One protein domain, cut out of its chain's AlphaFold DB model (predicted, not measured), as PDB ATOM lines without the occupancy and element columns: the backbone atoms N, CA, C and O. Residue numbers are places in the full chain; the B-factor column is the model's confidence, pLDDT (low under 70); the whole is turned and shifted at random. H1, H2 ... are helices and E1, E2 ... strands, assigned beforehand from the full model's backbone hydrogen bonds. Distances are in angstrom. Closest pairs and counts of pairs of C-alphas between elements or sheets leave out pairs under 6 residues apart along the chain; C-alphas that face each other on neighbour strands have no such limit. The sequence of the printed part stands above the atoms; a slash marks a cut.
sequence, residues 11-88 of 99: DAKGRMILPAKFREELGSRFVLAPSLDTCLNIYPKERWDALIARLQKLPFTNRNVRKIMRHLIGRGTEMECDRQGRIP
ATOM      1  N   ASP A  11     -22.158 -26.494 -56.828       92.81
ATOM      2  CA  ASP A  11     -22.138 -25.527 -57.921       92.81
ATOM      3  C   ASP A  11     -22.564 -24.120 -57.458       92.81
ATOM      4  O   ASP A  11     -23.097 -23.927 -56.365       92.81
ATOM      5  N   ALA A  12     -22.375 -23.114 -58.317       92.25
ATOM      6  CA  ALA A  12     -22.724 -21.720 -58.016       92.25
ATOM      7  C   ALA A  12     -24.219 -21.492 -57.694       92.25
ATOM      8  O   ALA A  12     -24.589 -20.431 -57.201       92.25
ATOM      9  N   LYS A  13     -25.089 -22.471 -57.979       92.62
ATOM     10  CA  LYS A  13     -26.529 -22.438 -57.685       92.62
ATOM     11  C   LYS A  13     -26.887 -23.246 -56.434       92.62
ATOM     12  O   LYS A  13     -28.068 -23.472 -56.182       92.62
ATOM     13  N   GLY A  14     -25.895 -23.693 -55.664       92.44
ATOM     14  CA  GLY A  14     -26.115 -24.447 -54.438       92.44
ATOM     15  C   GLY A  14     -26.540 -25.893 -54.683       92.44
ATOM     16  O   GLY A  14     -27.267 -26.445 -53.866       92.44
ATOM     17  N   ARG A  15     -26.154 -26.516 -55.805       94.75
ATOM     18  CA  ARG A  15     -26.524 -27.908 -56.116       94.75
ATOM     19  C   ARG A  15     -25.325 -28.843 -56.089       94.75
ATOM     20  O   ARG A  15     -24.222 -28.456 -56.459       94.75
ATOM     21  N   MET A  16     -25.573 -30.092 -55.721       94.62
ATOM     22  CA  MET A  16     -24.596 -31.179 -55.705       94.62
ATOM     23  C   MET A  16     -25.048 -32.297 -56.647       94.62
ATOM     24  O   MET A  16     -26.243 -32.562 -56.765       94.62
ATOM     25  N   ILE A  17     -24.101 -32.958 -57.318       94.75
ATOM     26  CA  ILE A  17     -24.372 -34.178 -58.092       94.75
ATOM     27  C   ILE A  17     -24.633 -35.337 -57.129       94.75
ATOM     28  O   ILE A  17     -23.817 -35.602 -56.249       94.75
ATOM     29  N   LEU A  18     -25.738 -36.055 -57.331       94.31
ATOM     30  CA  LEU A  18     -26.003 -37.305 -56.630       94.31
ATOM     31  C   LEU A  18     -25.403 -38.476 -57.436       94.31
ATOM     32  O   LEU A  18     -25.773 -38.660 -58.608       94.31
ATOM     33  N   PRO A  19     -24.491 -39.281 -56.852       92.94
ATOM     34  CA  PRO A  19     -23.891 -40.429 -57.528       92.94
ATOM     35  C   PRO A  19     -24.934 -41.348 -58.168       92.94
ATOM     36  O   PRO A  19     -25.985 -41.610 -57.583       92.94
ATOM     37  N   ALA A  20     -24.641 -41.864 -59.366       91.94
ATOM     38  CA  ALA A  20     -25.586 -42.672 -60.147       91.94
ATOM     39  C   ALA A  20     -26.135 -43.873 -59.360       91.94
ATOM     40  O   ALA A  20     -27.346 -44.064 -59.307       91.94
ATOM     41  N   LYS A  21     -25.260 -44.593 -58.650       91.06
ATOM     42  CA  LYS A  21     -25.644 -45.730 -57.804       91.06
ATOM     43  C   LYS A  21     -26.652 -45.348 -56.714       91.06
ATOM     44  O   LYS A  21     -27.591 -46.085 -56.447       91.06
ATOM     45  N   PHE A  22     -26.488 -44.176 -56.100       93.19
ATOM     46  CA  PHE A  22     -27.444 -43.695 -55.102       93.19
ATOM     47  C   PHE A  22     -28.761 -43.272 -55.741       93.19
ATOM     48  O   PHE A  22     -29.802 -43.530 -55.154       93.19
ATOM     49  N   ARG A  23     -28.744 -42.684 -56.944       92.69
ATOM     50  CA  ARG A  23     -29.977 -42.368 -57.687       92.69
ATOM     51  C   ARG A  23     -30.791 -43.624 -58.005       92.69
ATOM     52  O   ARG A  23     -32.002 -43.606 -57.832       92.69
ATOM     53  N   GLU A  24     -30.133 -44.708 -58.409       92.12
ATOM     54  CA  GLU A  24     -30.788 -46.002 -58.649       92.12
ATOM     55  C   GLU A  24     -31.424 -46.568 -57.374       92.12
ATOM     56  O   GLU A  24     -32.580 -46.981 -57.396       92.12
ATOM     57  N   GLU A  25     -30.705 -46.540 -56.248       92.62
ATOM     58  CA  GLU A  25     -31.216 -47.049 -54.968       92.62
ATOM     59  C   GLU A  25     -32.279 -46.141 -54.313       92.62
ATOM     60  O   GLU A  25     -33.105 -46.630 -53.543       92.62
ATOM     61  N   LEU A  26     -32.255 -44.829 -54.574       94.62
ATOM     62  CA  LEU A  26     -33.221 -43.860 -54.039       94.62
ATOM     63  C   LEU A  26     -34.536 -43.823 -54.822       94.62
ATOM     64  O   LEU A  26     -35.560 -43.453 -54.251       94.62
ATOM     65  N   GLY A  27     -34.506 -44.186 -56.105       93.06
ATOM     66  CA  GLY A  27     -35.648 -44.060 -57.004       93.06
ATOM     67  C   GLY A  27     -35.868 -42.629 -57.505       93.06
ATOM     68  O   GLY A  27     -35.023 -41.744 -57.359       93.06
ATOM     69  N   SER A  28     -37.020 -42.399 -58.143       92.31
ATOM     70  CA  SER A  28     -37.354 -41.100 -58.745       92.31
ATOM     71  C   SER A  28     -37.619 -40.007 -57.711       92.31
ATOM     72  O   SER A  28     -37.285 -38.851 -57.967       92.31
ATOM     73  N   ARG A  29     -38.182 -40.376 -56.553       95.38
ATOM     74  CA  ARG A  29     -38.515 -39.479 -55.442       95.38
ATOM     75  C   ARG A  29     -37.922 -39.973 -54.138       95.38
ATOM     76  O   ARG A  29     -38.043 -41.142 -53.785       95.38
ATOM     77  N   PHE A  30     -37.342 -39.049 -53.389       96.75
ATOM     78  CA  PHE A  30     -36.721 -39.306 -52.095       96.75
ATOM     79  C   PHE A  30     -36.908 -38.101 -51.179       96.75
ATOM     80  O   PHE A  30     -37.338 -37.034 -51.611       96.75
ATOM     81  N   VAL A  31     -36.587 -38.259 -49.899       96.50
ATOM     82  CA  VAL A  31     -36.719 -37.187 -48.909       96.50
ATOM     83  C   VAL A  31     -35.353 -36.728 -48.434       96.50
ATOM     84  O   VAL A  31     -34.556 -37.535 -47.964       96.50
ATOM     85  N   LEU A  32     -35.110 -35.422 -48.515       95.44
ATOM     86  CA  LEU A  32     -33.987 -34.749 -47.874       95.44
ATOM     87  C   LEU A  32     -34.447 -34.191 -46.526       95.44
ATOM     88  O   LEU A  32     -35.431 -33.457 -46.466       95.44
ATOM     89  N   ALA A  33     -33.738 -34.502 -45.446       93.81
ATOM     90  CA  ALA A  33     -34.066 -34.024 -44.105       93.81
ATOM     91  C   ALA A  33     -32.800 -33.615 -43.336       93.81
ATOM     92  O   ALA A  33     -31.731 -34.181 -43.569       93.81
ATOM     93  N   PRO A  34     -32.879 -32.649 -42.403       91.44
ATOM     94  CA  PRO A  34     -31.734 -32.306 -41.569       91.44
ATOM     95  C   PRO A  34     -31.398 -33.447 -40.610       91.44
ATOM     96  O   PRO A  34     -32.290 -34.097 -40.065       91.44
ATOM     97  N   SER A  35     -30.111 -33.660 -40.353       88.94
ATOM     98  CA  SER A  35     -29.684 -34.512 -39.248       88.94
ATOM     99  C   SER A  35     -29.773 -33.773 -37.908       88.94
ATOM    100  O   SER A  35     -30.061 -32.572 -37.844       88.94
ATOM    101  N   LEU A  36     -29.554 -34.505 -36.816       84.81
ATOM    102  CA  LEU A  36     -29.285 -33.897 -35.511       84.81
ATOM    103  C   LEU A  36     -27.871 -33.295 -35.456       84.81
ATOM    104  O   LEU A  36     -27.637 -32.367 -34.685       84.81
ATOM    105  N   ASP A  37     -26.978 -33.781 -36.318       84.50
ATOM    106  CA  ASP A  37     -25.647 -33.229 -36.562       84.50
ATOM    107  C   ASP A  37     -25.669 -32.179 -37.687       84.50
ATOM    108  O   ASP A  37     -26.696 -31.941 -38.329       84.50
ATOM    109  N   THR A  38     -24.522 -31.548 -37.963       82.56
ATOM    110  CA  THR A  38     -24.388 -30.559 -39.052       82.56
ATOM    111  C   THR A  38     -24.259 -31.260 -40.411       82.56
ATOM    112  O   THR A  38     -23.241 -31.167 -41.086       82.56
ATOM    113  N   CYS A  39     -25.286 -32.014 -40.795       88.94
ATOM    114  CA  CYS A  39     -25.360 -32.711 -42.073       88.94
ATOM    115  C   CYS A  39     -26.815 -32.905 -42.529       88.94
ATOM    116  O   CYS A  39     -27.777 -32.574 -41.823       88.94
ATOM    117  N   LEU A  40     -26.971 -33.427 -43.743       91.56
ATOM    118  CA  LEU A  40     -28.256 -33.781 -44.331       91.56
ATOM    119  C   LEU A  40     -28.348 -35.294 -44.485       91.56
ATOM    120  O   LEU A  40     -27.369 -35.950 -44.833       91.56
ATOM    121  N   ASN A  41     -29.548 -35.816 -44.287       93.38
ATOM    122  CA  ASN A  41     -29.895 -37.195 -44.574       93.38
ATOM    123  C   ASN A  41     -30.759 -37.251 -45.831       93.38
ATOM    124  O   ASN A  41     -31.640 -36.409 -46.020       93.38
ATOM    125  N   ILE A  42     -30.539 -38.274 -46.654       94.88
ATOM    126  CA  ILE A  42     -31.396 -38.604 -47.791       94.88
ATOM    127  C   ILE A  42     -32.007 -39.982 -47.537       94.88
ATOM    128  O   ILE A  42     -31.296 -40.925 -47.189       94.88
ATOM    129  N   TYR A  43     -33.320 -40.101 -47.715       95.44
ATOM    130  CA  TYR A  43     -34.062 -41.342 -47.514       95.44
ATOM    131  C   TYR A  43     -34.833 -41.730 -48.778       95.44
ATOM    132  O   TYR A  43     -35.546 -40.880 -49.315       95.44
ATOM    133  N   PRO A  44     -34.806 -43.012 -49.194       96.50
ATOM    134  CA  PRO A  44     -35.853 -43.553 -50.055       96.50
ATOM    135  C   PRO A  44     -37.224 -43.308 -49.425       96.50
ATOM    136  O   PRO A  44     -37.356 -43.348 -48.192       96.50
ATOM    137  N   LYS A  45     -38.247 -43.085 -50.251       95.38
ATOM    138  CA  LYS A  45     -39.587 -42.725 -49.773       95.38
ATOM    139  C   LYS A  45     -40.157 -43.759 -48.800       95.38
ATOM    140  O   LYS A  45     -40.657 -43.393 -47.738       95.38
ATOM    141  N   GLU A  46     -39.984 -45.045 -49.083       95.25
ATOM    142  CA  GLU A  46     -40.484 -46.142 -48.248       95.25
ATOM    143  C   GLU A  46     -39.801 -46.163 -46.874       95.25
ATOM    144  O   GLU A  46     -40.427 -46.416 -45.841       95.25
ATOM    145  N   ARG A  47     -38.494 -45.870 -46.839       95.38
ATOM    146  CA  ARG A  47     -37.717 -45.796 -45.592       95.38
ATOM    147  C   ARG A  47     -38.124 -44.597 -44.751       95.38
ATOM    148  O   ARG A  47     -38.207 -44.726 -43.529       95.38
ATOM    149  N   TRP A  48     -38.370 -43.461 -45.397       95.69
ATOM    150  CA  TRP A  48     -38.896 -42.277 -44.736       95.69
ATOM    151  C   TRP A  48     -40.256 -42.571 -44.101       95.69
ATOM    152  O   TRP A  48     -40.418 -42.379 -42.900       95.69
ATOM    153  N   ASP A  49     -41.197 -43.137 -44.854       95.25
ATOM    154  CA  ASP A  49     -42.543 -43.429 -44.353       95.25
ATOM    155  C   ASP A  49     -42.521 -44.399 -43.164       95.25
ATOM    156  O   ASP A  49     -43.192 -44.174 -42.152       95.25
ATOM    157  N   ALA A  50     -41.673 -45.429 -43.224       96.19
ATOM    158  CA  ALA A  50     -41.459 -46.339 -42.103       96.19
ATOM    159  C   ALA A  50     -40.884 -45.627 -40.862       96.19
ATOM    160  O   ALA A  50     -41.264 -45.945 -39.731       96.19
ATOM    161  N   LEU A  51     -39.981 -44.657 -41.045       93.50
ATOM    162  CA  LEU A  51     -39.446 -43.836 -39.957       93.50
ATOM    163  C   LEU A  51     -40.543 -42.966 -39.328       93.50
ATOM    164  O   LEU A  51     -40.680 -42.966 -38.103       93.50
ATOM    165  N   ILE A  52     -41.358 -42.288 -40.142       93.25
ATOM    166  CA  ILE A  52     -42.491 -41.481 -39.667       93.25
ATOM    167  C   ILE A  52     -43.465 -42.340 -38.863       93.25
ATOM    168  O   ILE A  52     -43.801 -41.986 -37.731       93.25
ATOM    169  N   ALA A  53     -43.854 -43.500 -39.394       94.75
ATOM    170  CA  ALA A  53     -44.772 -44.416 -38.727       94.75
ATOM    171  C   ALA A  53     -44.236 -44.898 -37.368       94.75
ATOM    172  O   ALA A  53     -45.000 -45.079 -36.420       94.75
ATOM    173  N   ARG A  54     -42.917 -45.096 -37.235       93.00
ATOM    174  CA  ARG A  54     -42.285 -45.441 -35.951       93.00
ATOM    175  C   ARG A  54     -42.300 -44.272 -34.977       93.00
ATOM    176  O   ARG A  54     -42.616 -44.471 -33.808       93.00
ATOM    177  N   LEU A  55     -41.973 -43.070 -35.442       90.25
ATOM    178  CA  LEU A  55     -41.946 -41.886 -34.589       90.25
ATOM    179  C   LEU A  55     -43.350 -41.513 -34.096       90.25
ATOM    180  O   LEU A  55     -43.500 -41.126 -32.940       90.25
ATOM    181  N   GLN A  56     -44.385 -41.669 -34.926       89.38
ATOM    182  CA  GLN A  56     -45.776 -41.369 -34.561       89.38
ATOM    183  C   GLN A  56     -46.315 -42.250 -33.425       89.38
ATOM    184  O   GLN A  56     -47.252 -41.851 -32.740       89.38
ATOM    185  N   LYS A  57     -45.705 -43.417 -33.180       94.25
ATOM    186  CA  LYS A  57     -46.048 -44.297 -32.049       94.25
ATOM    187  C   LYS A  57     -45.481 -43.808 -30.713       94.25
ATOM    188  O   LYS A  57     -45.831 -44.352 -29.670       94.25
ATOM    189  N   LEU A  58     -44.586 -42.820 -30.723       93.12
ATOM    190  CA  LEU A  58     -43.986 -42.284 -29.506       93.12
ATOM    191  C   LEU A  58     -44.945 -41.304 -28.805       93.12
ATOM    192  O   LEU A  58     -45.639 -40.539 -29.477       93.12
ATOM    193  N   PRO A  59     -44.951 -41.244 -27.458       93.44
ATOM    194  CA  PRO A  59     -45.828 -40.337 -26.724       93.44
ATOM    195  C   PRO A  59     -45.579 -38.866 -27.079       93.44
ATOM    196  O   PRO A  59     -44.522 -38.306 -26.777       93.44
ATOM    197  N   PHE A  60     -46.581 -38.197 -27.658       88.50
ATOM    198  CA  PHE A  60     -46.482 -36.782 -28.036       88.50
ATOM    199  C   PHE A  60     -46.332 -35.838 -26.829       88.50
ATOM    200  O   PHE A  60     -45.856 -34.712 -26.970       88.50
ATOM    201  N   THR A  61     -46.679 -36.287 -25.620       93.62
ATOM    202  CA  THR A  61     -46.449 -35.553 -24.363       93.62
ATOM    203  C   THR A  61     -44.960 -35.376 -24.057       93.62
ATOM    204  O   THR A  61     -44.578 -34.386 -23.426       93.62
ATOM    205  N   ASN A  62     -44.091 -36.236 -24.598       94.50
ATOM    206  CA  ASN A  62     -42.648 -36.108 -24.455       94.50
ATOM    207  C   ASN A  62     -42.115 -34.907 -25.263       94.50
ATOM    208  O   ASN A  62     -42.187 -34.853 -26.494       94.50
ATOM    209  N   ARG A  63     -41.529 -33.931 -24.558       94.06
ATOM    210  CA  ARG A  63     -40.961 -32.711 -25.156       94.06
ATOM    211  C   ARG A  63     -39.875 -33.012 -26.194       94.06
ATOM    212  O   ARG A  63     -39.809 -32.313 -27.202       94.06
ATOM    213  N   ASN A  64     -39.041 -34.024 -25.964       90.50
ATOM    214  CA  ASN A  64     -37.946 -34.380 -26.866       90.50
ATOM    215  C   ASN A  64     -38.469 -35.018 -28.154       90.50
ATOM    216  O   ASN A  64     -38.001 -34.657 -29.231       90.50
ATOM    217  N   VAL A  65     -39.510 -35.854 -28.063       91.25
ATOM    218  CA  VAL A  65     -40.201 -36.400 -29.244       91.25
ATOM    219  C   VAL A  65     -40.721 -35.260 -30.114       91.25
ATOM    220  O   VAL A  65     -40.398 -35.197 -31.295       91.25
ATOM    221  N   ARG A  66     -41.432 -34.281 -29.534       92.69
ATOM    222  CA  ARG A  66     -41.929 -33.121 -30.300       92.69
ATOM    223  C   ARG A  66     -40.812 -32.313 -30.958       92.69
ATOM    224  O   ARG A  66     -40.990 -31.845 -32.078       92.69
ATOM    225  N   LYS A  67     -39.679 -32.125 -30.272       92.00
ATOM    226  CA  LYS A  67     -38.515 -31.419 -30.831       92.00
ATOM    227  C   LYS A  67     -37.951 -32.154 -32.046       92.00
ATOM    228  O   LYS A  67     -37.784 -31.525 -33.084       92.00
ATOM    229  N   ILE A  68     -37.722 -33.464 -31.935       88.31
ATOM    230  CA  ILE A  68     -37.188 -34.284 -33.033       88.31
ATOM    231  C   ILE A  68     -38.167 -34.315 -34.205       88.31
ATOM    232  O   ILE A  68     -37.759 -34.062 -35.330       88.31
ATOM    233  N   MET A  69     -39.459 -34.535 -33.951       90.94
ATOM    234  CA  MET A  69     -40.497 -34.520 -34.989       90.94
ATOM    235  C   MET A  69     -40.498 -33.202 -35.769       90.94
ATOM    236  O   MET A  69     -40.472 -33.199 -36.995       90.94
ATOM    237  N   ARG A  70     -40.484 -32.061 -35.072       90.56
ATOM    238  CA  ARG A  70     -40.468 -30.740 -35.721       90.56
ATOM    239  C   ARG A  70     -39.175 -30.480 -36.485       90.56
ATOM    240  O   ARG A  70     -39.229 -29.898 -37.561       90.56
ATOM    241  N   HIS A  71     -38.032 -30.890 -35.935       88.94
ATOM    242  CA  HIS A  71     -36.734 -30.673 -36.571       88.94
ATOM    243  C   HIS A  71     -36.539 -31.565 -37.794       88.94
ATOM    244  O   HIS A  71     -36.219 -31.055 -38.858       88.94
ATOM    245  N   LEU A  72     -36.753 -32.872 -37.654       88.06
ATOM    246  CA  LEU A  72     -36.503 -33.853 -38.705       88.06
ATOM    247  C   LEU A  72     -37.623 -33.850 -39.750       88.06
ATOM    248  O   LEU A  72     -37.360 -33.671 -40.933       88.06
ATOM    249  N   ILE A  73     -38.875 -34.019 -39.317       87.88
ATOM    250  CA  ILE A  73     -40.023 -34.187 -40.223       87.88
ATOM    251  C   ILE A  73     -40.515 -32.840 -40.720       87.88
ATOM    252  O   ILE A  73     -40.738 -32.677 -41.911       87.88
ATOM    253  N   GLY A  74     -40.638 -31.856 -39.824       88.12
ATOM    254  CA  GLY A  74     -41.100 -30.513 -40.191       88.12
ATOM    255  C   GLY A  74     -40.187 -29.790 -41.186       88.12
ATOM    256  O   GLY A  74     -40.596 -28.791 -41.765       88.12
ATOM    257  N   ARG A  75     -38.961 -30.291 -41.388       88.69
ATOM    258  CA  ARG A  75     -37.985 -29.776 -42.359       88.69
ATOM    259  C   ARG A  75     -37.619 -30.800 -43.440       88.69
ATOM    260  O   ARG A  75     -36.763 -30.509 -44.271       88.69
ATOM    261  N   GLY A  76     -38.228 -31.987 -43.417       92.00
ATOM    262  CA  GLY A  76     -38.062 -32.993 -44.458       92.00
ATOM    263  C   GLY A  76     -38.780 -32.545 -45.727       92.00
ATOM    264  O   GLY A  76     -39.929 -32.118 -45.666       92.00
ATOM    265  N   THR A  77     -38.105 -32.613 -46.870       93.44
ATOM    266  CA  THR A  77     -38.646 -32.193 -48.168       93.44
ATOM    267  C   THR A  77     -38.528 -33.339 -49.160       93.44
ATOM    268  O   THR A  77     -37.458 -33.931 -49.290       93.44
ATOM    269  N   GLU A  78     -39.621 -33.658 -49.849       95.19
ATOM    270  CA  GLU A  78     -39.607 -34.606 -50.964       95.19
ATOM    271  C   GLU A  78     -38.990 -33.945 -52.200       95.19
ATOM    272  O   GLU A  78     -39.247 -32.776 -52.490       95.19
ATOM    273  N   MET A  79     -38.121 -34.673 -52.893       94.31
ATOM    274  CA  MET A  79     -37.266 -34.138 -53.943       94.31
ATOM    275  C   MET A  79     -37.068 -35.143 -55.070       94.31
ATOM    276  O   MET A  79     -37.186 -36.354 -54.887       94.31
ATOM    277  N   GLU A  80     -36.697 -34.601 -56.226       95.50
ATOM    278  CA  GLU A  80     -36.279 -35.334 -57.414       95.50
ATOM    279  C   GLU A  80     -34.940 -34.758 -57.896       95.50
ATOM    280  O   GLU A  80     -34.602 -33.599 -57.621       95.50
ATOM    281  N   CYS A  81     -34.165 -35.557 -58.623       96.00
ATOM    282  CA  CYS A  81     -32.980 -35.044 -59.304       96.00
ATOM    283  C   CYS A  81     -33.366 -34.221 -60.539       96.00
ATOM    284  O   CYS A  81     -34.318 -34.549 -61.245       96.00
ATOM    285  N   ASP A  82     -32.567 -33.203 -60.869       94.81
ATOM    286  CA  ASP A  82     -32.670 -32.564 -62.182       94.81
ATOM    287  C   ASP A  82     -32.190 -33.500 -63.314       94.81
ATOM    288  O   ASP A  82     -31.664 -34.591 -63.079       94.81
ATOM    289  N   ARG A  83     -32.314 -33.055 -64.573       94.00
ATOM    290  CA  ARG A  83     -31.869 -33.827 -65.753       94.00
ATOM    291  C   ARG A  83     -30.384 -34.222 -65.731       94.00
ATOM    292  O   ARG A  83     -29.994 -35.109 -66.478       94.00
ATOM    293  N   GLN A  84     -29.558 -33.556 -64.925       94.69
ATOM    294  CA  GLN A  84     -28.129 -33.842 -64.773       94.69
ATOM    295  C   GLN A  84     -27.836 -34.696 -63.527       94.69
ATOM    296  O   GLN A  84     -26.675 -34.954 -63.225       94.69
ATOM    297  N   GLY A  85     -28.861 -35.141 -62.791       94.81
ATOM    298  CA  GLY A  85     -28.687 -35.927 -61.573       94.81
ATOM    299  C   GLY A  85     -28.309 -35.091 -60.348       94.81
ATOM    300  O   GLY A  85     -27.717 -35.634 -59.418       94.81
ATOM    301  N   ARG A  86     -28.584 -33.779 -60.343       96.12
ATOM    302  CA  ARG A  86     -28.251 -32.894 -59.216       96.12
ATOM    303  C   ARG A  86     -29.431 -32.655 -58.289       96.12
ATOM    304  O   ARG A  86     -30.577 -32.626 -58.732       96.12
ATOM    305  N   ILE A  87     -29.113 -32.356 -57.033       95.12
ATOM    306  CA  ILE A  87     -30.056 -31.921 -56.000       95.12
ATOM    307  C   ILE A  87     -29.621 -30.571 -55.414       95.12
ATOM    308  O   ILE A  87     -28.417 -30.331 -55.286       95.12
ATOM    309  N   PRO A  88     -30.549 -29.666 -55.057       92.94
ATOM    310  CA  PRO A  88     -30.198 -28.473 -54.302       92.94
ATOM    311  C   PRO A  88     -29.844 -28.839 -52.859       92.94
ATOM    312  O   PRO A  88     -30.518 -29.641 -52.217       92.94
TER     313      PRO A  88
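This is residues 11 to 88 of the 99 residues of the protein "Transcriptional regulator MraZ" of Dialister sp. CAG:486 (UniProt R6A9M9). What is the main picture? A small three-stranded sheet of E3, E2 and E4 sits partway along an elongated domain, with the helical hairpin H2 and H3 running off towards one end and the strand pair E1 and E5 and the short helix H1 towards the other. What makes it? The printed part has 78 residues with three named helices and five named strands, in the order E1 H1 E2 E3 H2 H3 E4 E5; both sheets are antiparallel and the class is mixed. The whole is only just loose, close to compact, with a radius of gyration of the C-alphas of 14.2 A and spans of 44 by 26 by 15 A.

How is the larger sheet built? E2, residues 30 to 34, is the inner strand between E3, residues 40 to 44, and E4, residues 77 to 79. E2 and E3 form a hairpin, with N 31 and O 43 within hydrogen-bond range at 2.9 A; E2 and E4 are antiparallel, with N 32 and O 77 at 2.9 A. How do the helices stand? H2, residues 45 to 56, stands up from this sheet at 46 degrees, and with residues 52 to 55 alone it only just touches H3, residues 63 to 73, with 3 pairs of C-alphas within 8 A, the closest those of Leu 55 and Met 69 at 7.5 A, opposite ways at a shallow tilt of 16 degrees. E3, H2 H3 and E4 make a split strand-helix-strand unit, two strands running the same way with E2 between them, its crossover right-handed. H1, residues 20 to 26, and H3 only graze the sheet; in H1, H2 and H3 every O i to N i+4 pair is within hydrogen-bond range. What of the other sheet? E1, residues 15 to 17, and E5, residues 86 to 88, are antiparallel, with N 16 and O 87 at 2.9 A.

How long are the elements? H2 measures 16.5 A, H3 15.2 A, and E2 and E3 13.6 A each. Where are the anchors? C-alpha 15 of E1 is at (-26.524, -27.908, -56.116), and C-alpha 88 of E5 is at (-30.198, -28.473, -54.302).

How large is it? The two C-alphas farthest apart, those of Thr 61 and Gln 84, are 44.4 A apart. Is it unbroken and sure? The printed part has no cut, no link is long, and no printed residue is under 70 in pLDDT.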